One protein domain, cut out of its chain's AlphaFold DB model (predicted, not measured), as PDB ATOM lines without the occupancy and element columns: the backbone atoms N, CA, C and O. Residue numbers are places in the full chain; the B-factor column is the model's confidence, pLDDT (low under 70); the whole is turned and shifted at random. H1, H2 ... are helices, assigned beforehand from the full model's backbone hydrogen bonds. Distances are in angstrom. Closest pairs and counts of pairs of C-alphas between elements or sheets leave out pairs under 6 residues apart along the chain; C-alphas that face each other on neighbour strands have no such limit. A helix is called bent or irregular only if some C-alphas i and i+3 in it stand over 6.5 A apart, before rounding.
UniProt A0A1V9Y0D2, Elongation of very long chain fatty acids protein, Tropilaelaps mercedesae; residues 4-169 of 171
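AT A GLANCE: This is residues 4 to 169 of the 171 residues of the protein "Elongation of very long chain fatty acids protein" of Tropilaelaps mercedesae (UniProt A0A1V9Y0D2). Helix H5 runs out of a loosely packed, splayed group of helices: H3, H4 and the first part of H5 fold back and forth on one another, and H2 lies loosely alongside. A long arm, residues 133 to 169, sticks out from this body with the last part of H5 and H6, and residues 4 to 18, with H1, stick out as a shorter one. The printed part has 166 residues with six named helices, H1 to H6 in chain order, and no named strand: the class is all helix. The whole is extended, with a radius of gyration of the C-alphas of 25.8 A, and spans 92 by 43 by 33 A, the arm making much of the length.

IN THESE COORDINATES: Find C-alpha 107 at (40.705, 15.060, 27.462); from there H5, residues 107 to 141, runs 48.7 A to C-alpha 141 at (8.192, -13.872, 5.500). H5 is neither bent nor irregular, but only just: C-alphas 131 and 134 are 6.4 A apart. Before it come H4, residues 71 to 100, 47.3 A long, and H3, residues 41 to 65, 36.0 A. H4 is irregular, with C-alphas 73 and 76 lying 7.7 A apart. Earlier still are H2, residues 18 to 37, 28.5 A, and H1, residues 4 to 15, 17.0 A. Look last for H6, residues 150 to 167, 26.9 A, ending at C-alpha 167 at (-24.710, 2.630, -17.661).

HOW THE PARTS SIT: Start at H5 and its helical hairpin with H4: they touch at a shallow tilt of 31 degrees, opposite ways, with the C-alphas of Phe 88 and Leu 121 closest at 6.1 A. H4 touches H5 with residues 81 to 95 alone. H3 and H4 form another helical hairpin and touch at a shallow tilt of 9 degrees, opposite ways; their closest C-alphas, Gly 46 and Leu 91, are 6.5 A apart. H2 and H5 only just touch, with 3 pairs of C-alphas within 8 A, the closest being Val 27 and Gln 116 at 7.4 A. H5 touches H2 with residues 109 to 120 alone, and the two helices stand at a shallow tilt of 26 degrees, opposite ways. H2 and H3 are close but not clearly touching, with the C-alphas of Phe 34 and Val 43 closest at 7.5 A. H1 and H6 touch no helix. Every O i to N i+4 pair is within hydrogen-bond range in H2 and H3, against 7 of 8 in H1, 17 of 26 in H4, 28 of 31 in H5 and 13 of 14 in H6.

THE WHOLE: The two C-alphas farthest apart, those of Gly 104 and Lys 169, are 92.1 A apart. Without the stretches that stand free, the body has 108 residues and spans 51 by 25 by 24 A. The printed part has no cut, and no link is long. The mean pLDDT of the printed part is 71.2; 65 residues are under 70, among them residues 4 to 22 and 135 to 161.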
ATOM      1  N   LYS A   4      27.506  -1.538 -19.523       50.62
ATOM      2  CA  LYS A   4      27.694  -2.596 -18.520       50.62
ATOM      3  C   LYS A   4      28.739  -2.232 -17.462       50.62
ATOM      4  O   LYS A   4      28.446  -2.366 -16.281       50.62
ATOM      5  N   GLU A   5      29.858  -1.627 -17.859       52.97
ATOM      6  CA  GLU A   5      30.894  -1.165 -16.917       52.97
ATOM      7  C   GLU A   5      30.371  -0.072 -15.975       52.97
ATOM      8  O   GLU A   5      30.547  -0.139 -14.763       52.97
ATOM      9  N   LEU A   6      29.624   0.903 -16.511       47.84
ATOM     10  CA  LEU A   6      29.063   1.983 -15.697       47.84
ATOM     11  C   LEU A   6      27.999   1.480 -14.714       47.84
ATOM     12  O   LEU A   6      27.838   2.062 -13.644       47.84
ATOM     13  N   PHE A   7      27.265   0.420 -15.071       50.31
ATOM     14  CA  PHE A   7      26.270  -0.185 -14.192       50.31
ATOM     15  C   PHE A   7      26.936  -0.989 -13.077       50.31
ATOM     16  O   PHE A   7      26.544  -0.827 -11.932       50.31
ATOM     17  N   VAL A   8      27.980  -1.771 -13.370       46.09
ATOM     18  CA  VAL A   8      28.750  -2.508 -12.348       46.09
ATOM     19  C   VAL A   8      29.410  -1.542 -11.365       46.09
ATOM     20  O   VAL A   8      29.301  -1.730 -10.156       46.09
ATOM     21  N   VAL A   9      30.003  -0.459 -11.866       41.16
ATOM     22  CA  VAL A   9      30.621   0.578 -11.036       41.16
ATOM     23  C   VAL A   9      29.561   1.327 -10.211       41.16
ATOM     24  O   VAL A   9      29.728   1.480  -9.005       41.16
ATOM     25  N   LYS A  10      28.413   1.708 -10.798       37.59
ATOM     26  CA  LYS A  10      27.292   2.320 -10.050       37.59
ATOM     27  C   LYS A  10      26.651   1.376  -9.025       37.59
ATOM     28  O   LYS A  10      26.221   1.844  -7.974       37.59
ATOM     29  N   LEU A  11      26.588   0.076  -9.307       43.03
ATOM     30  CA  LEU A  11      26.030  -0.938  -8.411       43.03
ATOM     31  C   LEU A  11      26.978  -1.215  -7.232       43.03
ATOM     32  O   LEU A  11      26.522  -1.354  -6.101       43.03
ATOM     33  N   VAL A  12      28.295  -1.196  -7.477       46.75
ATOM     34  CA  VAL A  12      29.346  -1.243  -6.446       46.75
ATOM     35  C   VAL A  12      29.330   0.013  -5.570       46.75
ATOM     36  O   VAL A  12      29.415  -0.099  -4.348       46.75
ATOM     37  N   PHE A  13      29.136   1.202  -6.154       42.94
ATOM     38  CA  PHE A  13      29.007   2.446  -5.387       42.94
ATOM     39  C   PHE A  13      27.733   2.502  -4.535       42.94
ATOM     40  O   PHE A  13      27.757   3.102  -3.469       42.94
ATOM     41  N   PHE A  14      26.645   1.840  -4.936       42.62
ATOM     42  CA  PHE A  14      25.424   1.779  -4.122       42.62
ATOM     43  C   PHE A  14      25.581   0.937  -2.846       42.62
ATOM     44  O   PHE A  14      24.849   1.143  -1.878       42.62
ATOM     45  N   GLN A  15      26.541   0.006  -2.820       48.88
ATOM     46  CA  GLN A  15      26.862  -0.795  -1.634       48.88
ATOM     47  C   GLN A  15      27.820  -0.066  -0.670       48.88
ATOM     48  O   GLN A  15      27.936  -0.450   0.494       48.88
ATOM     49  N   ILE A  16      28.460   1.013  -1.132       52.41
ATOM     50  CA  ILE A  16      29.244   1.944  -0.318       52.41
ATOM     51  C   ILE A  16      28.306   3.084   0.067       52.41
ATOM     52  O   ILE A  16      28.136   4.062  -0.655       52.41
ATOM     53  N   THR A  17      27.642   2.949   1.212       62.25
ATOM     54  CA  THR A  17      26.811   4.029   1.754       62.25
ATOM     55  C   THR A  17      27.675   5.291   1.868       62.25
ATOM     56  O   THR A  17      28.824   5.194   2.294       62.25
ATOM     57  N   THR A  18      27.147   6.477   1.545       58.84
ATOM     58  CA  THR A  18      27.853   7.770   1.708       58.84
ATOM     59  C   THR A  18      28.515   7.899   3.090       58.84
ATOM     60  O   THR A  18      29.592   8.471   3.220       58.84
ATOM     61  N   LEU A  19      27.906   7.267   4.098       58.84
ATOM     62  CA  LEU A  19      28.383   7.138   5.473       58.84
ATOM     63  C   LEU A  19      29.728   6.392   5.626       58.84
ATOM     64  O   LEU A  19      30.518   6.728   6.496       58.84
ATOM     65  N   HIS A  20      30.006   5.380   4.803       65.00
ATOM     66  CA  HIS A  20      31.242   4.591   4.865       65.00
ATOM     67  C   HIS A  20      32.435   5.378   4.312       65.00
ATOM     68  O   HIS A  20      33.506   5.388   4.913       65.00
ATOM     69  N   TYR A  21      32.241   6.089   3.198       69.31
ATOM     70  CA  TYR A  21      33.275   6.949   2.617       69.31
ATOM     71  C   TYR A  21      33.623   8.120   3.546       69.31
ATOM     72  O   TYR A  21      34.802   8.370   3.803       69.31
ATOM     73  N   THR A  22      32.614   8.792   4.116       68.75
ATOM     74  CA  THR A  22      32.848   9.868   5.090       68.75
ATOM     75  C   THR A  22      33.497   9.344   6.366       68.75
ATOM     76  O   THR A  22      34.422   9.976   6.863       68.75
ATOM     77  N   HIS A  23      33.099   8.166   6.853       70.19
ATOM     78  CA  HIS A  23      33.757   7.497   7.976       70.19
ATOM     79  C   HIS A  23      35.235   7.200   7.684       70.19
ATOM     80  O   HIS A  23      36.085   7.526   8.502       70.19
ATOM     81  N   HIS A  24      35.580   6.638   6.521       76.31
ATOM     82  CA  HIS A  24      36.981   6.358   6.186       76.31
ATOM     83  C   HIS A  24      37.829   7.624   6.036       76.31
ATOM     84  O   HIS A  24      38.961   7.643   6.519       76.31
ATOM     85  N   ALA A  25      37.281   8.689   5.444       77.88
ATOM     86  CA  ALA A  25      37.949   9.988   5.384       77.88
ATOM     87  C   ALA A  25      38.175  10.575   6.791       77.88
ATOM     88  O   ALA A  25      39.270  11.039   7.109       77.88
ATOM     89  N   LEU A  26      37.160  10.487   7.659       76.56
ATOM     90  CA  LEU A  26      37.213  10.974   9.034       76.56
ATOM     91  C   LEU A  26      38.201  10.168   9.893       76.56
ATOM     92  O   LEU A  26      38.957  10.754  10.665       76.56
ATOM     93  N   VAL A  27      38.227   8.840   9.749       72.75
ATOM     94  CA  VAL A  27      39.146   7.948  10.473       72.75
ATOM     95  C   VAL A  27      40.586   8.142  10.001       72.75
ATOM     96  O   VAL A  27      41.481   8.178  10.841       72.75
ATOM     97  N   ALA A  28      40.826   8.339   8.701       79.00
ATOM     98  CA  ALA A  28      42.163   8.629   8.175       79.00
ATOM     99  C   ALA A  28      42.702   9.975   8.690       79.00
ATOM    100  O   ALA A  28      43.826  10.046   9.186       79.00
ATOM    101  N   TRP A  29      41.872  11.022   8.649       78.94
ATOM    102  CA  TRP A  29      42.207  12.332   9.212       78.94
ATOM    103  C   TRP A  29      42.455  12.266  10.724       78.94
ATOM    104  O   TRP A  29      43.421  12.824  11.240       78.94
ATOM    105  N   SER A  30      41.608  11.533  11.443       74.19
ATOM    106  CA  SER A  30      41.754  11.357  12.888       74.19
ATOM    107  C   SER A  30      43.012  10.577  13.243       74.19
ATOM    108  O   SER A  30      43.698  10.953  14.184       74.19
ATOM    109  N   GLY A  31      43.354   9.535  12.480       72.56
ATOM    110  CA  GLY A  31      44.595   8.782  12.653       72.56
ATOM    111  C   GLY A  31      45.832   9.668  12.515       72.56
ATOM    112  O   GLY A  31      46.742   9.580  13.334       72.56
ATOM    113  N   TRP A  32      45.826  10.590  11.548       75.44
ATOM    114  CA  TRP A  32      46.882  11.594  11.409       75.44
ATOM    115  C   TRP A  32      46.982  12.517  12.633       75.44
ATOM    116  O   TRP A  32      48.080  12.767  13.131       75.44
ATOM    117  N   LEU A  33      45.847  12.981  13.168       74.38
ATOM    118  CA  LEU A  33      45.813  13.795  14.390       74.38
ATOM    119  C   LEU A  33      46.318  13.027  15.621       74.38
ATOM    120  O   LEU A  33      47.064  13.582  16.421       74.38
ATOM    121  N   PHE A  34      45.967  11.747  15.761       71.69
ATOM    122  CA  PHE A  34      46.444  10.918  16.869       71.69
ATOM    123  C   PHE A  34      47.963  10.725  16.828       71.69
ATOM    124  O   PHE A  34      48.628  10.926  17.839       71.69
ATOM    125  N   VAL A  35      48.525  10.409  15.656       70.38
ATOM    126  CA  VAL A  35      49.977  10.213  15.499       70.38
ATOM    127  C   VAL A  35      50.758  11.516  15.692       70.38
ATOM    128  O   VAL A  35      51.860  11.489  16.232       70.38
ATOM    129  N   SER A  36      50.201  12.656  15.275       72.00
ATOM    130  CA  SER A  36      50.890  13.951  15.355       72.00
ATOM    131  C   SER A  36      50.807  14.632  16.725       72.00
ATOM    132  O   SER A  36      51.732  15.354  17.085       72.00
ATOM    133  N   VAL A  37      49.733  14.415  17.496       65.69
ATOM    134  CA  VAL A  37      49.488  15.133  18.764       65.69
ATOM    135  C   VAL A  37      49.743  14.269  20.002       65.69
ATOM    136  O   VAL A  37      50.073  14.802  21.059       65.69
ATOM    137  N   GLY A  38      49.611  12.945  19.907       59.88
ATOM    138  CA  GLY A  38      49.685  12.078  21.079       59.88
ATOM    139  C   GLY A  38      50.002  10.642  20.707       59.88
ATOM    140  O   GLY A  38      49.101   9.809  20.619       59.88
ATOM    141  N   CYS A  39      51.291  10.346  20.532       63.12
ATOM    142  CA  CYS A  39      51.785   8.973  20.455       63.12
ATOM    143  C   CYS A  39      51.730   8.341  21.857       63.12
ATOM    144  O   CYS A  39      52.735   8.219  22.552       63.12
ATOM    145  N   ASP A  40      50.517   8.031  22.305       68.31
ATOM    146  CA  ASP A  40      50.239   7.429  23.604       68.31
ATOM    147  C   ASP A  40      50.084   5.909  23.473       68.31
ATOM    148  O   ASP A  40      49.583   5.395  22.463       68.31
ATOM    149  N   GLY A  41      50.507   5.172  24.502       71.81
ATOM    150  CA  GLY A  41      50.470   3.709  24.516       71.81
ATOM    151  C   GLY A  41      49.069   3.131  24.297       71.81
ATOM    152  O   GLY A  41      48.936   2.074  23.674       71.81
ATOM    153  N   GLN A  42      48.016   3.836  24.721       73.19
ATOM    154  CA  GLN A  42      46.636   3.388  24.504       73.19
ATOM    155  C   GLN A  42      46.232   3.415  23.028       73.19
ATOM    156  O   GLN A  42      45.575   2.492  22.537       73.19
ATOM    157  N   VAL A  43      46.650   4.453  22.299       74.88
ATOM    158  CA  VAL A  43      46.376   4.590  20.863       74.88
ATOM    159  C   VAL A  43      47.124   3.507  20.087       74.88
ATOM    160  O   VAL A  43      46.544   2.867  19.208       74.88
ATOM    161  N   VAL A  44      48.383   3.248  20.448       80.25
ATOM    162  CA  VAL A  44      49.216   2.213  19.816       80.25
ATOM    163  C   VAL A  44      48.607   0.820  19.989       80.25
ATOM    164  O   VAL A  44      48.505   0.076  19.012       80.25
ATOM    165  N   LEU A  45      48.128   0.481  21.190       82.12
ATOM    166  CA  LEU A  45      47.434  -0.787  21.432       82.12
ATOM    167  C   LEU A  45      46.171  -0.909  20.565       82.12
ATOM    168  O   LEU A  45      45.928  -1.959  19.965       82.12
ATOM    169  N   GLY A  46      45.409   0.180  20.428       80.69
ATOM    170  CA  GLY A  46      44.256   0.245  19.532       80.69
ATOM    171  C   GLY A  46      44.610  -0.015  18.065       80.69
ATOM    172  O   GLY A  46      43.914  -0.785  17.398       80.69
ATOM    173  N   ILE A  47      45.708   0.571  17.574       81.69
ATOM    174  CA  ILE A  47      46.202   0.378  16.203       81.69
ATOM    175  C   ILE A  47      46.612  -1.080  15.978       81.69
ATOM    176  O   ILE A  47      46.168  -1.682  15.004       81.69
ATOM    177  N   ILE A  48      47.388  -1.672  16.890       85.56
ATOM    178  CA  ILE A  48      47.866  -3.059  16.761       85.56
ATOM    179  C   ILE A  48      46.688  -4.036  16.671       85.56
ATOM    180  O   ILE A  48      46.632  -4.865  15.759       85.56
ATOM    181  N   VAL A  49      45.718  -3.920  17.585       85.69
ATOM    182  CA  VAL A  49      44.544  -4.806  17.612       85.69
ATOM    183  C   VAL A  49      43.674  -4.607  16.368       85.69
ATOM    184  O   VAL A  49      43.208  -5.585  15.780       85.69
ATOM    185  N   ASN A  50      43.477  -3.358  15.934       85.75
ATOM    186  CA  ASN A  50      42.740  -3.053  14.709       85.75
ATOM    187  C   ASN A  50      43.422  -3.690  13.488       85.75
ATOM    188  O   ASN A  50      42.784  -4.460  12.772       85.75
ATOM    189  N   SER A  51      44.722  -3.448  13.299       84.88
ATOM    190  CA  SER A  51      45.491  -4.001  12.184       84.88
ATOM    191  C   SER A  51      45.461  -5.529  12.160       84.88
ATOM    192  O   SER A  51      45.279  -6.100  11.088       84.88
ATOM    193  N   ALA A  52      45.550  -6.204  13.311       88.25
ATOM    194  CA  ALA A  52      45.467  -7.664  13.382       88.25
ATOM    195  C   ALA A  52      44.125  -8.209  12.852       88.25
ATOM    196  O   ALA A  52      44.090  -9.156  12.061       88.25
ATOM    197  N   ILE A  53      43.008  -7.587  13.234       89.62
ATOM    198  CA  ILE A  53      41.676  -7.979  12.747       89.62
ATOM    199  C   ILE A  53      41.496  -7.604  11.278       89.62
ATOM    200  O   ILE A  53      40.851  -8.334  10.521       89.62
ATOM    201  N   HIS A  54      42.074  -6.483  10.858       86.12
ATOM    202  CA  HIS A  54      41.992  -6.011   9.483       86.12
ATOM    203  C   HIS A  54      42.768  -6.916   8.524       86.12
ATOM    204  O   HIS A  54      42.271  -7.223   7.443       86.12
ATOM    205  N   VAL A  55      43.921  -7.440   8.950       88.56
ATOM    206  CA  VAL A  55      44.637  -8.507   8.238       88.56
ATOM    207  C   VAL A  55      43.715  -9.712   8.041       88.56
ATOM    208  O   VAL A  55      43.522 -10.138   6.907       88.56
ATOM    209  N   LEU A  56      43.057 -10.194   9.101       87.88
ATOM    210  CA  LEU A  56      42.131 -11.333   9.023       87.88
ATOM    211  C   LEU A  56      40.957 -11.073   8.061       87.88
ATOM    212  O   LEU A  56      40.570 -11.944   7.276       87.88
ATOM    213  N   MET A  57      40.401  -9.863   8.089       86.50
ATOM    214  CA  MET A  57      39.315  -9.451   7.201       86.50
ATOM    215  C   MET A  57      39.760  -9.365   5.732       86.50
ATOM    216  O   MET A  57      39.052  -9.860   4.851       86.50
ATOM    217  N   TYR A  58      40.941  -8.816   5.446       83.81
ATOM    218  CA  TYR A  58      41.460  -8.779   4.079       83.81
ATOM    219  C   TYR A  58      41.867 -10.151   3.564       83.81
ATOM    220  O   TYR A  58      41.631 -10.437   2.391       83.81
ATOM    221  N   THR A  59      42.393 -11.030   4.419       85.38
ATOM    222  CA  THR A  59      42.628 -12.429   4.055       85.38
ATOM    223  C   THR A  59      41.327 -13.079   3.585       85.38
ATOM    224  O   THR A  59      41.298 -13.700   2.526       85.38
ATOM    225  N   TYR A  60      40.214 -12.859   4.290       84.81
ATOM    226  CA  TYR A  60      38.905 -13.340   3.846       84.81
ATOM    227  C   TYR A  60      38.504 -12.799   2.465       84.81
ATOM    228  O   TYR A  60      38.010 -13.557   1.630       84.81
ATOM    229  N   TYR A  61      38.715 -11.507   2.202       81.56
ATOM    230  CA  TYR A  61      38.393 -10.931   0.895       81.56
ATOM    231  C   TYR A  61      39.303 -11.430  -0.223       81.56
ATOM    232  O   TYR A  61      38.819 -11.660  -1.330       81.56
ATOM    233  N   PHE A  62      40.580 -11.661   0.069       82.62
ATOM    234  CA  PHE A  62      41.507 -12.286  -0.864       82.62
ATOM    235  C   PHE A  62      41.030 -13.695  -1.243       82.62
ATOM    236  O   PHE A  62      40.883 -13.998  -2.426       82.62
ATOM    237  N   LEU A  63      40.654 -14.517  -0.255       81.38
ATOM    238  CA  LEU A  63      40.076 -15.844  -0.503       81.38
ATOM    239  C   LEU A  63      38.759 -15.764  -1.294       81.38
ATOM    240  O   LEU A  63      38.510 -16.604  -2.157       81.38
ATOM    241  N   ALA A  64      37.928 -14.750  -1.043       77.25
ATOM    242  CA  ALA A  64      36.697 -14.525  -1.802       77.25
ATOM    243  C   ALA A  64      36.959 -14.183  -3.281       77.25
ATOM    244  O   ALA A  64      36.120 -14.484  -4.136       77.25
ATOM    245  N   ALA A  65      38.105 -13.566  -3.584       78.62
ATOM    246  CA  ALA A  65      38.514 -13.186  -4.932       78.62
ATOM    247  C   ALA A  65      39.139 -14.347  -5.733       78.62
ATOM    248  O   ALA A  65      39.091 -14.315  -6.961       78.62
ATOM    249  N   CYS A  66      39.640 -15.405  -5.079       81.62
ATOM    250  CA  CYS A  66      40.244 -16.581  -5.729       81.62
ATOM    251  C   CYS A  66      39.268 -17.464  -6.543       81.62
ATOM    252  O   CYS A  66      39.678 -18.474  -7.109       81.62
ATOM    253  N   GLY A  67      37.988 -17.089  -6.658       75.75
ATOM    254  CA  GLY A  67      37.067 -17.643  -7.653       75.75
ATOM    255  C   GLY A  67      35.954 -18.555  -7.111       75.75
ATOM    256  O   GLY A  67      35.756 -18.683  -5.900       75.75
ATOM    257  N   PRO A  68      35.173 -19.189  -8.011       67.12
ATOM    258  CA  PRO A  68      33.961 -19.945  -7.667       67.12
ATOM    259  C   PRO A  68      34.206 -21.148  -6.751       67.12
ATOM    260  O   PRO A  68      33.307 -21.525  -6.006       67.12
ATOM    261  N   ALA A  69      35.416 -21.716  -6.772       68.62
ATOM    262  CA  ALA A  69      35.803 -22.854  -5.938       68.62
ATOM    263  C   ALA A  69      35.942 -22.493  -4.448       68.62
ATOM    264  O   ALA A  69      35.732 -23.345  -3.591       68.62
ATOM    265  N   ALA A  70      36.243 -21.228  -4.123       67.19
ATOM    266  CA  ALA A  70      36.371 -20.767  -2.742       67.19
ATOM    267  C   ALA A  70      35.019 -20.377  -2.117       67.19
ATOM    268  O   ALA A  70      34.869 -20.466  -0.899       67.19
ATOM    269  N   ARG A  71      34.014 -20.013  -2.943       66.81
ATOM    270  CA  ARG A  71      32.632 -19.651  -2.539       66.81
ATOM    271  C   ARG A  71      32.003 -20.552  -1.464       66.81
ATOM    272  O   ARG A  71      31.463 -19.985  -0.513       66.81
ATOM    273  N   PRO A  72      32.070 -21.896  -1.546       68.25
ATOM    274  CA  PRO A  72      31.481 -22.765  -0.523       68.25
ATOM    275  C   PRO A  72      32.146 -22.658   0.861       68.25
ATOM    276  O   PRO A  72      31.477 -22.890   1.864       68.25
ATOM    277  N   TYR A  73      33.414 -22.247   0.950       67.38
ATOM    278  CA  TYR A  73      34.155 -22.166   2.218       67.38
ATOM    279  C   TYR A  73      33.983 -20.822   2.956       67.38
ATOM    280  O   TYR A  73      34.446 -20.661   4.084       67.38
ATOM    281  N   LEU A  74      33.281 -19.843   2.371       74.69
ATOM    282  CA  LEU A  74      33.132 -18.481   2.919       74.69
ATOM    283  C   LEU A  74      31.999 -18.323   3.952       74.69
ATOM    284  O   LEU A  74      31.608 -17.206   4.302       74.69
ATOM    285  N   TRP A  75      31.486 -19.423   4.503       77.44
ATOM    286  CA  TRP A  75      30.419 -19.418   5.512       77.44
ATOM    287  C   TRP A  75      30.750 -18.630   6.792       77.44
ATOM    288  O   TRP A  75      29.850 -18.187   7.508       77.44
ATOM    289  N   TRP A  76      32.034 -18.382   7.070       77.25
ATOM    290  CA  TRP A  76      32.485 -17.778   8.318       77.25
ATOM    291  C   TRP A  76      32.493 -16.246   8.296       77.25
ATOM    292  O   TRP A  76      32.895 -15.621   9.278       77.25
ATOM    293  N   LYS A  77      32.002 -15.616   7.217       78.06
ATOM    294  CA  LYS A  77      31.866 -14.151   7.096       78.06
ATOM    295  C   LYS A  77      31.236 -13.510   8.337       78.06
ATOM    296  O   LYS A  77      31.650 -12.443   8.783       78.06
ATOM    297  N   ARG A  78      30.240 -14.189   8.916       78.50
ATOM    298  CA  ARG A  78      29.514 -13.730  10.105       78.50
ATOM    299  C   ARG A  78      30.393 -13.662  11.354       78.50
ATOM    300  O   ARG A  78      30.173 -12.784  12.185       78.50
ATOM    301  N   TYR A  79      31.370 -14.558  11.489       85.12
ATOM    302  CA  TYR A  79      32.313 -14.535  12.608       85.12
ATOM    303  C   TYR A  79      33.259 -13.344  12.495       85.12
ATOM    304  O   TYR A  79      33.483 -12.671  13.492       85.12
ATOM    305  N   ILE A  80      33.704 -13.002  11.284       85.06
ATOM    306  CA  ILE A  80      34.560 -11.831  11.048       85.06
ATOM    307  C   ILE A  80      33.834 -10.541  11.441       85.06
ATOM    308  O   ILE A  80      34.374  -9.742  12.200       85.06
ATOM    309  N   THR A  81      32.576 -10.368  11.012       84.44
ATOM    310  CA  THR A  81      31.780  -9.191  11.409       84.44
ATOM    311  C   THR A  81      31.562  -9.135  12.925       84.44
ATOM    312  O   THR A  81      31.593  -8.058  13.511       84.44
ATOM    313  N   ARG A  82      31.369 -10.288  13.584       85.44
ATOM    314  CA  ARG A  82      31.253 -10.354  15.049       85.44
ATOM    315  C   ARG A  82      32.553  -9.961  15.749       85.44
ATOM    316  O   ARG A  82      32.495  -9.169  16.677       85.44
ATOM    317  N   ILE A  83      33.697 -10.460  15.281       87.50
ATOM    318  CA  ILE A  83      35.019 -10.138  15.835       87.50
ATOM    319  C   ILE A  83      35.313  -8.637  15.701       87.50
ATOM    320  O   ILE A  83      35.776  -8.030  16.662       87.50
ATOM    321  N   GLN A  84      34.974  -8.019  14.563       86.12
ATOM    322  CA  GLN A  84      35.102  -6.567  14.380       86.12
ATOM    323  C   GLN A  84      34.243  -5.782  15.382       86.12
ATOM    324  O   GLN A  84      34.742  -4.874  16.039       86.12
ATOM    325  N   ILE A  85      32.974  -6.164  15.575       86.75
ATOM    326  CA  ILE A  85      32.100  -5.526  16.577       86.75
ATOM    327  C   ILE A  85      32.676  -5.685  17.989       86.75
ATOM    328  O   ILE A  85      32.731  -4.714  18.742       86.75
ATOM    329  N   THR A  86      33.134  -6.888  18.347       89.00
ATOM    330  CA  THR A  86      33.751  -7.148  19.652       89.00
ATOM    331  C   THR A  86      34.996  -6.288  19.861       89.00
ATOM    332  O   THR A  86      35.150  -5.726  20.941       89.00
ATOM    333  N   GLN A  87      35.838  -6.100  18.841       89.06
ATOM    334  CA  GLN A  87      36.992  -5.203  18.937       89.06
ATOM    335  C   GLN A  87      36.589  -3.756  19.207       89.06
ATOM    336  O   GLN A  87      37.177  -3.141  20.094       89.06
ATOM    337  N   PHE A  88      35.584  -3.219  18.513       86.38
ATOM    338  CA  PHE A  88      35.103  -1.864  18.802       86.38
ATOM    339  C   PHE A  88      34.623  -1.719  20.249       86.38
ATOM    340  O   PHE A  88      34.967  -0.737  20.902       86.38
ATOM    341  N   VAL A  89      33.895  -2.707  20.777       89.31
ATOM    342  CA  VAL A  89      33.432  -2.701  22.173       89.31
ATOM    343  C   VAL A  89      34.609  -2.772  23.152       89.31
ATOM    344  O   VAL A  89      34.679  -1.968  24.077       89.31
ATOM    345  N   CYS A  90      35.565  -3.681  22.942       89.25
ATOM    346  CA  CYS A  90      36.743  -3.807  23.803       89.25
ATOM    347  C   CYS A  90      37.602  -2.533  23.806       89.25
ATOM    348  O   CYS A  90      38.047  -2.107  24.871       89.25
ATOM    349  N   LEU A  91      37.803  -1.898  22.648       86.12
ATOM    350  CA  LEU A  91      38.551  -0.640  22.555       86.12
ATOM    351  C   LEU A  91      37.798   0.537  23.187       86.12
ATOM    352  O   LEU A  91      38.428   1.370  23.833       86.12
ATOM    353  N   LEU A  92      36.466   0.582  23.063       86.81
ATOM    354  CA  LEU A  92      35.626   1.552  23.774       86.81
ATOM    355  C   LEU A  92      35.758   1.408  25.295       86.81
ATOM    356  O   LEU A  92      35.840   2.409  25.990       86.81
ATOM    357  N   PHE A  93      35.828   0.188  25.829       87.38
ATOM    358  CA  PHE A  93      36.095   0.001  27.258       87.38
ATOM    359  C   PHE A  93      37.523   0.393  27.640       87.38
ATOM    360  O   PHE A  93      37.719   1.042  28.666       87.38
ATOM    361  N   HIS A  94      38.515   0.044  26.817       85.12
ATOM    362  CA  HIS A  94      39.915   0.371  27.086       85.12
ATOM    363  C   HIS A  94      40.146   1.886  27.155       85.12
ATOM    364  O   HIS A  94      40.814   2.364  28.069       85.12
ATOM    365  N   ILE A  95      39.526   2.654  26.252       81.31
ATOM    366  CA  ILE A  95      39.665   4.112  26.243       81.31
ATOM    367  C   ILE A  95      38.962   4.782  27.432       81.31
ATOM    368  O   ILE A  95      39.304   5.898  27.787       81.31
ATOM    369  N   MET A  96      38.023   4.115  28.108       80.00
ATOM    370  CA  MET A  96      37.380   4.663  29.311       80.00
ATOM    371  C   MET A  96      38.254   4.559  30.571       80.00
ATOM    372  O   MET A  96      37.984   5.246  31.550       80.00
ATOM    373  N   ILE A  97      39.313   3.743  30.574       82.19
ATOM    374  CA  ILE A  97      40.214   3.554  31.726       82.19
ATOM    375  C   ILE A  97      40.866   4.869  32.213       82.19
ATOM    376  O   ILE A  97      40.762   5.160  33.406       82.19
ATOM    377  N   PRO A  98      41.482   5.708  31.352       75.12
ATOM    378  CA  PRO A  98      42.066   6.992  31.765       75.12
ATOM    379  C   PRO A  98      41.031   8.058  32.170       75.12
ATOM    380  O   PRO A  98      41.415   9.146  32.581       75.12
ATOM    381  N   VAL A  99      39.721   7.784  32.065       73.62
ATOM    382  CA  VAL A  99      38.683   8.641  32.676       73.62
ATOM    383  C   VAL A  99      38.662   8.457  34.196       73.62
ATOM    384  O   VAL A  99      38.361   9.399  34.922       73.62
ATOM    385  N   PHE A 100      38.968   7.248  34.676       75.31
ATOM    386  CA  PHE A 100      38.948   6.904  36.099       75.31
ATOM    387  C   PHE A 100      40.308   7.083  36.781       75.31
ATOM    388  O   PHE A 100      40.354   7.299  37.989       75.31
ATOM    389  N   TYR A 101      41.399   7.008  36.015       73.06
ATOM    390  CA  TYR A 101      42.758   7.247  36.493       73.06
ATOM    391  C   TYR A 101      43.383   8.418  35.734       73.06
ATOM    392  O   TYR A 101      43.555   8.348  34.519       73.06
ATOM    393  N   ASP A 102      43.747   9.480  36.457       67.00
ATOM    394  CA  ASP A 102      44.404  10.658  35.885       67.00
ATOM    395  C   ASP A 102      45.827  10.303  35.419       67.00
ATOM    396  O   ASP A 102      46.799  10.371  36.167       67.00
ATOM    397  N   CYS A 103      45.951   9.906  34.153       67.56
ATOM    398  CA  CYS A 103      47.239   9.644  33.501       67.56
ATOM    399  C   CYS A 103      47.823  10.890  32.804       67.56
ATOM    400  O   CYS A 103      48.801  10.775  32.073       67.56
ATOM    401  N   GLY A 104      47.227  12.076  32.981       68.81
ATOM    402  CA  GLY A 104      47.659  13.306  32.300       68.81
ATOM    403  C   GLY A 104      47.338  13.345  30.799       68.81
ATOM    404  O   GLY A 104      47.855  14.198  30.079       68.81
ATOM    405  N   TYR A 105      46.482  12.440  30.312       70.06
ATOM    406  CA  TYR A 105      46.116  12.360  28.899       70.06
ATOM    407  C   TYR A 105      45.166  13.508  28.491       70.06
ATOM    408  O   TYR A 105      44.205  13.803  29.213       70.06
ATOM    409  N   PRO A 106      45.373  14.164  27.332       75.81
ATOM    410  CA  PRO A 106      44.520  15.261  26.889       75.81
ATOM    411  C   PRO A 106      43.068  14.808  26.674       75.81
ATOM    412  O   PRO A 106      42.747  14.049  25.755       75.81
ATOM    413  N   LYS A 107      42.153  15.361  27.481       77.06
ATOM    414  CA  LYS A 107      40.705  15.060  27.462       77.06
ATOM    415  C   LYS A 107      40.054  15.260  26.084       77.06
ATOM    416  O   LYS A 107      39.091  14.575  25.755       77.06
ATOM    417  N   GLY A 108      40.589  16.164  25.260       78.00
ATOM    418  CA  GLY A 108      40.111  16.395  23.891       78.00
ATOM    419  C   GLY A 108      40.347  15.204  22.955       78.00
ATOM    420  O   GLY A 108      39.419  14.777  22.269       78.00
ATOM    421  N   LEU A 109      41.552  14.618  22.971       77.56
ATOM    422  CA  LEU A 109      41.857  13.410  22.190       77.56
ATOM    423  C   LEU A 109      41.029  12.219  22.674       77.56
ATOM    424  O   LEU A 109      40.605  11.394  21.867       77.56
ATOM    425  N   LEU A 110      40.773  12.153  23.979       80.06
ATOM    426  CA  LEU A 110      39.964  11.106  24.584       80.06
ATOM    427  C   LEU A 110      38.510  11.139  24.095       80.06
ATOM    428  O   LEU A 110      37.995  10.134  23.608       80.06
ATOM    429  N   LEU A 111      37.867  12.309  24.167       82.88
ATOM    430  CA  LEU A 111      36.503  12.507  23.671       82.88
ATOM    431  C   LEU A 111      36.405  12.239  22.169       82.88
ATOM    432  O   LEU A 111      35.453  11.604  21.715       82.88
ATOM    433  N   TRP A 112      37.406  12.677  21.403       82.56
ATOM    434  CA  TRP A 112      37.466  12.417  19.970       82.56
ATOM    435  C   TRP A 112      37.565  10.916  19.666       82.56
ATOM    436  O   TRP A 112      36.812  10.404  18.838       82.56
ATOM    437  N   ALA A 113      38.433  10.185  20.372       79.81
ATOM    438  CA  ALA A 113      38.587   8.741  20.208       79.81
ATOM    439  C   ALA A 113      37.305   7.976  20.574       79.81
ATOM    440  O   ALA A 113      36.898   7.057  19.860       79.81
ATOM    441  N   PHE A 114      36.636   8.386  21.651       84.38
ATOM    442  CA  PHE A 114      35.369   7.802  22.077       84.38
ATOM    443  C   PHE A 114      34.247   8.046  21.056       84.38
ATOM    444  O   PHE A 114      33.511   7.118  20.698       84.38
ATOM    445  N   ALA A 115      34.141   9.272  20.531       84.94
ATOM    446  CA  ALA A 115      33.186   9.612  19.480       84.94
ATOM    447  C   ALA A 115      33.426   8.775  18.211       84.94
ATOM    448  O   ALA A 115      32.482   8.207  17.660       84.94
ATOM    449  N   GLN A 116      34.688   8.618  17.799       81.94
ATOM    450  CA  GLN A 116      35.073   7.768  16.669       81.94
ATOM    451  C   GLN A 116      34.703   6.295  16.888       81.94
ATOM    452  O   GLN A 116      34.066   5.683  16.028       81.94
ATOM    453  N   GLY A 117      35.045   5.727  18.049       83.56
ATOM    454  CA  GLY A 117      34.705   4.343  18.390       83.56
ATOM    455  C   GLY A 117      33.194   4.092  18.396       83.56
ATOM    456  O   GLY A 117      32.728   3.076  17.878       83.56
ATOM    457  N   THR A 118      32.419   5.052  18.904       85.06
ATOM    458  CA  THR A 118      30.950   4.985  18.940       85.06
ATOM    459  C   THR A 118      30.345   5.030  17.535       85.06
ATOM    460  O   THR A 118      29.481   4.213  17.212       85.06
ATOM    461  N   LEU A 119      30.820   5.933  16.669       84.44
ATOM    462  CA  LEU A 119      30.381   6.008  15.270       84.44
ATOM    463  C   LEU A 119      30.669   4.701  14.514       84.44
ATOM    464  O   LEU A 119      29.786   4.187  13.822       84.44
ATOM    465  N   GLY A 120      31.868   4.137  14.692       80.31
ATOM    466  CA  GLY A 120      32.243   2.848  14.111       80.31
ATOM    467  C   GLY A 120      31.320   1.717  14.574       80.31
ATOM    468  O   GLY A 120      30.810   0.950  13.753       80.31
ATOM    469  N   LEU A 121      31.017   1.659  15.874       85.50
ATOM    470  CA  LEU A 121      30.121   0.653  16.439       85.50
ATOM    471  C   LEU A 121      28.702   0.741  15.849       85.50
ATOM    472  O   LEU A 121      28.152  -0.281  15.437       85.50
ATOM    473  N   ILE A 122      28.126   1.944  15.747       84.06
ATOM    474  CA  ILE A 122      26.788   2.150  15.161       84.06
ATOM    475  C   ILE A 122      26.755   1.665  13.708       84.06
ATOM    476  O   ILE A 122      25.820   0.965  13.309       84.06
ATOM    477  N   LEU A 123      27.782   1.996  12.921       80.19
ATOM    478  CA  LEU A 123      27.873   1.598  11.519       80.19
ATOM    479  C   LEU A 123      27.907   0.071  11.370       80.19
ATOM    480  O   LEU A 123      27.160  -0.496  10.565       80.19
ATOM    481  N   PHE A 124      28.732  -0.602  12.175       79.44
ATOM    482  CA  PHE A 124      28.853  -2.057  12.150       79.44
ATOM    483  C   PHE A 124      27.599  -2.770  12.660       79.44
ATOM    484  O   PHE A 124      27.207  -3.793  12.089       79.44
ATOM    485  N   ILE A 125      26.934  -2.231  13.684       81.69
ATOM    486  CA  ILE A 125      25.650  -2.755  14.161       81.69
ATOM    487  C   ILE A 125      24.586  -2.608  13.072       81.69
ATOM    488  O   ILE A 125      23.898  -3.583  12.771       81.69
ATOM    489  N   ASN A 126      24.481  -1.439  12.435       82.06
ATOM    490  CA  ASN A 126      23.530  -1.217  11.346       82.06
ATOM    491  C   ASN A 126      23.772  -2.210  10.195       82.06
ATOM    492  O   ASN A 126      22.852  -2.902   9.756       82.06
ATOM    493  N   PHE A 127      25.031  -2.384   9.784       79.19
ATOM    494  CA  PHE A 127      25.409  -3.388   8.790       79.19
ATOM    495  C   PHE A 127      25.036  -4.819   9.216       79.19
ATOM    496  O   PHE A 127      24.522  -5.593   8.402       79.19
ATOM    497  N   TYR A 128      25.265  -5.180  10.483       80.06
ATOM    498  CA  TYR A 128      24.947  -6.505  11.014       80.06
ATOM    499  C   TYR A 128      23.435  -6.771  11.037       80.06
ATOM    500  O   TYR A 128      22.992  -7.846  10.623       80.06
ATOM    501  N   VAL A 129      22.637  -5.793  11.472       80.06
ATOM    502  CA  VAL A 129      21.171  -5.877  11.493       80.06
ATOM    503  C   VAL A 129      20.635  -6.049  10.072       80.06
ATOM    504  O   VAL A 129      19.885  -6.994   9.811       80.06
ATOM    505  N   GLN A 130      21.073  -5.204   9.138       76.19
ATOM    506  CA  GLN A 130      20.638  -5.259   7.742       76.19
ATOM    507  C   GLN A 130      21.017  -6.581   7.061       76.19
ATOM    508  O   GLN A 130      20.186  -7.220   6.415       76.19
ATOM    509  N   SER A 131      22.253  -7.042   7.255       75.88
ATOM    510  CA  SER A 131      22.775  -8.213   6.543       75.88
ATOM    511  C   SER A 131      22.326  -9.551   7.132       75.88
ATOM    512  O   SER A 131      22.167 -10.516   6.388       75.88
ATOM    513  N   TYR A 132      22.146  -9.651   8.455       74.88
ATOM    514  CA  TYR A 132      21.931 -10.942   9.125       74.88
ATOM    515  C   TYR A 132      20.577 -11.081   9.826       74.88
ATOM    516  O   TYR A 132      20.101 -12.209   9.974       74.88
ATOM    517  N   ILE A 133      19.958  -9.982  10.269       76.19
ATOM    518  CA  ILE A 133      18.660 -10.018  10.966       76.19
ATOM    519  C   ILE A 133      17.526  -9.791   9.963       76.19
ATOM    520  O   ILE A 133      16.640 -10.638   9.840       76.19
ATOM    521  N   LEU A 134      17.591  -8.712   9.179       72.12
ATOM    522  CA  LEU A 134      16.564  -8.385   8.183       72.12
ATOM    523  C   LEU A 134      16.527  -9.391   7.025       72.12
ATOM    524  O   LEU A 134      15.446  -9.812   6.614       72.12
ATOM    525  N   HIS A 135      17.684  -9.879   6.570       62.31
ATOM    526  CA  HIS A 135      17.743 -10.889   5.507       62.31
ATOM    527  C   HIS A 135      17.115 -12.240   5.919       62.31
ATOM    528  O   HIS A 135      16.468 -12.899   5.107       62.31
ATOM    529  N   LYS A 136      17.217 -12.624   7.203       57.66
ATOM    530  CA  LYS A 136      16.491 -13.787   7.752       57.66
ATOM    531  C   LYS A 136      14.979 -13.554   7.815       57.66
ATOM    532  O   LYS A 136      14.212 -14.486   7.586       57.66
ATOM    533  N   GLY A 137      14.554 -12.323   8.105       53.66
ATOM    534  CA  GLY A 137      13.143 -11.938   8.140       53.66
ATOM    535  C   GLY A 137      12.448 -12.088   6.785       53.66
ATOM    536  O   GLY A 137      11.326 -12.575   6.743       53.66
ATOM    537  N   ILE A 138      13.126 -11.761   5.679       54.06
ATOM    538  CA  ILE A 138      12.569 -11.890   4.320       54.06
ATOM    539  C   ILE A 138      12.400 -13.362   3.916       54.06
ATOM    540  O   ILE A 138      11.355 -13.724   3.378       54.06
ATOM    541  N   HIS A 139      13.370 -14.230   4.226       51.84
ATOM    542  CA  HIS A 139      13.240 -15.665   3.945       51.84
ATOM    543  C   HIS A 139      12.110 -16.312   4.768       51.84
ATOM    544  O   HIS A 139      11.370 -17.142   4.250       51.84
ATOM    545  N   ASN A 140      11.918 -15.883   6.021       49.59
ATOM    546  CA  ASN A 140      10.820 -16.359   6.868       49.59
ATOM    547  C   ASN A 140       9.452 -15.763   6.472       49.59
ATOM    548  O   ASN A 140       8.436 -16.448   6.558       49.59
ATOM    549  N   ALA A 141       9.410 -14.511   6.005       51.38
ATOM    550  CA  ALA A 141       8.192 -13.872   5.500       51.38
ATOM    551  C   ALA A 141       7.753 -14.436   4.140       51.38
ATOM    552  O   ALA A 141       6.559 -14.469   3.858       51.38
ATOM    553  N   SER A 142       8.686 -14.946   3.328       47.75
ATOM    554  CA  SER A 142       8.372 -15.649   2.076       47.75
ATOM    555  C   SER A 142       7.686 -17.010   2.290       47.75
ATOM    556  O   SER A 142       7.157 -17.564   1.328       47.75
ATOM    557  N   SER A 143       7.657 -17.543   3.519       46.94
ATOM    558  CA  SER A 143       6.875 -18.738   3.877       46.94
ATOM    559  C   SER A 143       5.442 -18.429   4.331       46.94
ATOM    560  O   SER A 143       4.673 -19.362   4.551       46.94
ATOM    561  N   TYR A 144       5.046 -17.154   4.432       36.88
ATOM    562  CA  TYR A 144       3.645 -16.769   4.603       36.88
ATOM    563  C   TYR A 144       3.094 -16.196   3.291       36.88
ATOM    564  O   TYR A 144       3.684 -15.265   2.740       36.88
ATOM    565  N   PRO A 145       1.954 -16.698   2.777       39.31
ATOM    566  CA  PRO A 145       1.341 -16.106   1.598       39.31
ATOM    567  C   PRO A 145       0.973 -14.640   1.895       39.31
ATOM    568  O   PRO A 145       0.407 -14.354   2.959       39.31
ATOM    569  N   PRO A 146       1.268 -13.690   0.986       42.16
ATOM    570  CA  PRO A 146       0.915 -12.290   1.180       42.16
ATOM    571  C   PRO A 146      -0.612 -12.149   1.266       42.16
ATOM    572  O   PRO A 146      -1.327 -12.338   0.283       42.16
ATOM    573  N   LYS A 147      -1.128 -11.768   2.442       47.09
ATOM    574  CA  LYS A 147      -2.560 -11.496   2.690       47.09
ATOM    575  C   LYS A 147      -3.091 -10.225   1.994       47.09
ATOM    576  O   LYS A 147      -4.162  -9.745   2.348       47.09
ATOM    577  N   SER A 148      -2.377  -9.652   1.023       50.03
ATOM    578  CA  SER A 148      -2.716  -8.351   0.421       50.03
ATOM    579  C   SER A 148      -3.238  -8.404  -1.020       50.03
ATOM    580  O   SER A 148      -3.604  -7.363  -1.560       50.03
ATOM    581  N   VAL A 149      -3.350  -9.581  -1.648       50.66
ATOM    582  CA  VAL A 149      -3.840  -9.686  -3.043       50.66
ATOM    583  C   VAL A 149      -5.351  -9.976  -3.135       50.66
ATOM    584  O   VAL A 149      -6.000  -9.598  -4.112       50.66
ATOM    585  N   SER A 150      -5.964 -10.570  -2.109       49.78
ATOM    586  CA  SER A 150      -7.389 -10.946  -2.129       49.78
ATOM    587  C   SER A 150      -8.344  -9.752  -1.979       49.78
ATOM    588  O   SER A 150      -9.380  -9.708  -2.646       49.78
ATOM    589  N   THR A 151      -7.989  -8.741  -1.184       53.78
ATOM    590  CA  THR A 151      -8.860  -7.579  -0.923       53.78
ATOM    591  C   THR A 151      -8.959  -6.634  -2.127       53.78
ATOM    592  O   THR A 151     -10.026  -6.087  -2.406       53.78
ATOM    593  N   LEU A 152      -7.874  -6.494  -2.901       53.00
ATOM    594  CA  LEU A 152      -7.833  -5.667  -4.116       53.00
ATOM    595  C   LEU A 152      -8.663  -6.265  -5.264       53.00
ATOM    596  O   LEU A 152      -9.326  -5.531  -5.995       53.00
ATOM    597  N   SER A 153      -8.692  -7.596  -5.382       54.00
ATOM    598  CA  SER A 153      -9.534  -8.311  -6.353       54.00
ATOM    599  C   SER A 153     -11.034  -8.118  -6.071       54.00
ATOM    600  O   SER A 153     -11.811  -7.832  -6.988       54.00
ATOM    601  N   PHE A 154     -11.441  -8.185  -4.798       58.09
ATOM    602  CA  PHE A 154     -12.840  -8.005  -4.400       58.09
ATOM    603  C   PHE A 154     -13.313  -6.550  -4.557       58.09
ATOM    604  O   PHE A 154     -14.404  -6.303  -5.074       58.09
ATOM    605  N   ALA A 155     -12.464  -5.576  -4.203       56.97
ATOM    606  CA  ALA A 155     -12.765  -4.155  -4.381       56.97
ATOM    607  C   ALA A 155     -12.914  -3.774  -5.867       56.97
ATOM    608  O   ALA A 155     -13.825  -3.026  -6.231       56.97
ATOM    609  N   LYS A 156     -12.076  -4.345  -6.746       60.12
ATOM    610  CA  LYS A 156     -12.138  -4.090  -8.192       60.12
ATOM    611  C   LYS A 156     -13.405  -4.670  -8.832       60.12
ATOM    612  O   LYS A 156     -14.042  -3.981  -9.626       60.12
ATOM    613  N   LYS A 157     -13.837  -5.876  -8.432       63.53
ATOM    614  CA  LYS A 157     -15.104  -6.474  -8.903       63.53
ATOM    615  C   LYS A 157     -16.333  -5.664  -8.483       63.53
ATOM    616  O   LYS A 157     -17.250  -5.489  -9.281       63.53
ATOM    617  N   ASN A 158     -16.343  -5.132  -7.260       60.19
ATOM    618  CA  ASN A 158     -17.465  -4.326  -6.778       60.19
ATOM    619  C   ASN A 158     -17.556  -2.955  -7.462       60.19
ATOM    620  O   ASN A 158     -18.661  -2.456  -7.675       60.19
ATOM    621  N   CYS A 159     -16.421  -2.362  -7.843       61.72
ATOM    622  CA  CYS A 159     -16.413  -1.108  -8.594       61.72
ATOM    623  C   CYS A 159     -16.924  -1.311 -10.031       61.72
ATOM    624  O   CYS A 159     -17.790  -0.559 -10.476       61.72
ATOM    625  N   GLN A 160     -16.491  -2.382 -10.710       68.19
ATOM    626  CA  GLN A 160     -16.947  -2.707 -12.069       68.19
ATOM    627  C   GLN A 160     -18.469  -2.944 -12.120       68.19
ATOM    628  O   GLN A 160     -19.177  -2.266 -12.859       68.19
ATOM    629  N   ASN A 161     -19.001  -3.764 -11.205       64.25
ATOM    630  CA  ASN A 161     -20.445  -4.023 -11.087       64.25
ATOM    631  C   ASN A 161     -21.289  -2.778 -10.750       64.25
ATOM    632  O   ASN A 161     -22.516  -2.790 -10.915       64.25
ATOM    633  N   LYS A 162     -20.674  -1.727 -10.197       71.12
ATOM    634  CA  LYS A 162     -21.354  -0.462  -9.897       71.12
ATOM    635  C   LYS A 162     -21.380   0.458 -11.117       71.12
ATOM    636  O   LYS A 162     -22.395   1.108 -11.343       71.12
ATOM    637  N   VAL A 163     -20.307   0.470 -11.910       70.81
ATOM    638  CA  VAL A 163     -20.224   1.209 -13.179       70.81
ATOM    639  C   VAL A 163     -21.204   0.626 -14.204       70.81
ATOM    640  O   VAL A 163     -22.012   1.372 -14.755       70.81
ATOM    641  N   ASP A 164     -21.255  -0.699 -14.355       68.50
ATOM    642  CA  ASP A 164     -22.146  -1.362 -15.322       68.50
ATOM    643  C   ASP A 164     -23.638  -1.115 -15.009       68.50
ATOM    644  O   ASP A 164     -24.454  -0.874 -15.903       68.50
ATOM    645  N   ARG A 165     -24.003  -1.049 -13.720       69.75
ATOM    646  CA  ARG A 165     -25.367  -0.697 -13.281       69.75
ATOM    647  C   ARG A 165     -25.750   0.762 -13.527       69.75
ATOM    648  O   ARG A 165     -26.939   1.050 -13.650       69.75
ATOM    649  N   LEU A 166     -24.786   1.678 -13.569       67.12
ATOM    650  CA  LEU A 166     -25.048   3.090 -13.862       67.12
ATOM    651  C   LEU A 166     -25.224   3.331 -15.364       67.12
ATOM    652  O   LEU A 166     -26.060   4.150 -15.744       67.12
ATOM    653  N   HIS A 167     -24.516   2.580 -16.211       65.12
ATOM    654  CA  HIS A 167     -24.710   2.630 -17.661       65.12
ATOM    655  C   HIS A 167     -26.046   2.009 -18.102       65.12
ATOM    656  O   HIS A 167     -26.689   2.551 -18.994       65.12
ATOM    657  N   SER A 168     -26.534   0.965 -17.421       62.66
ATOM    658  CA  SER A 168     -27.843   0.352 -17.713       62.66
ATOM    659  C   SER A 168     -29.061   1.218 -17.350       62.66
ATOM    660  O   SER A 168     -30.149   0.934 -17.834       62.66
ATOM    661  N   LYS A 169     -28.919   2.240 -16.494       62.47
ATOM    662  CA  LYS A 169     -30.025   3.145 -16.108       62.47
ATOM    663  C   LYS A 169     -30.094   4.428 -16.947       62.47
ATOM    664  O   LYS A 169     -30.917   5.294 -16.661       62.47
TER     665      LYS A 169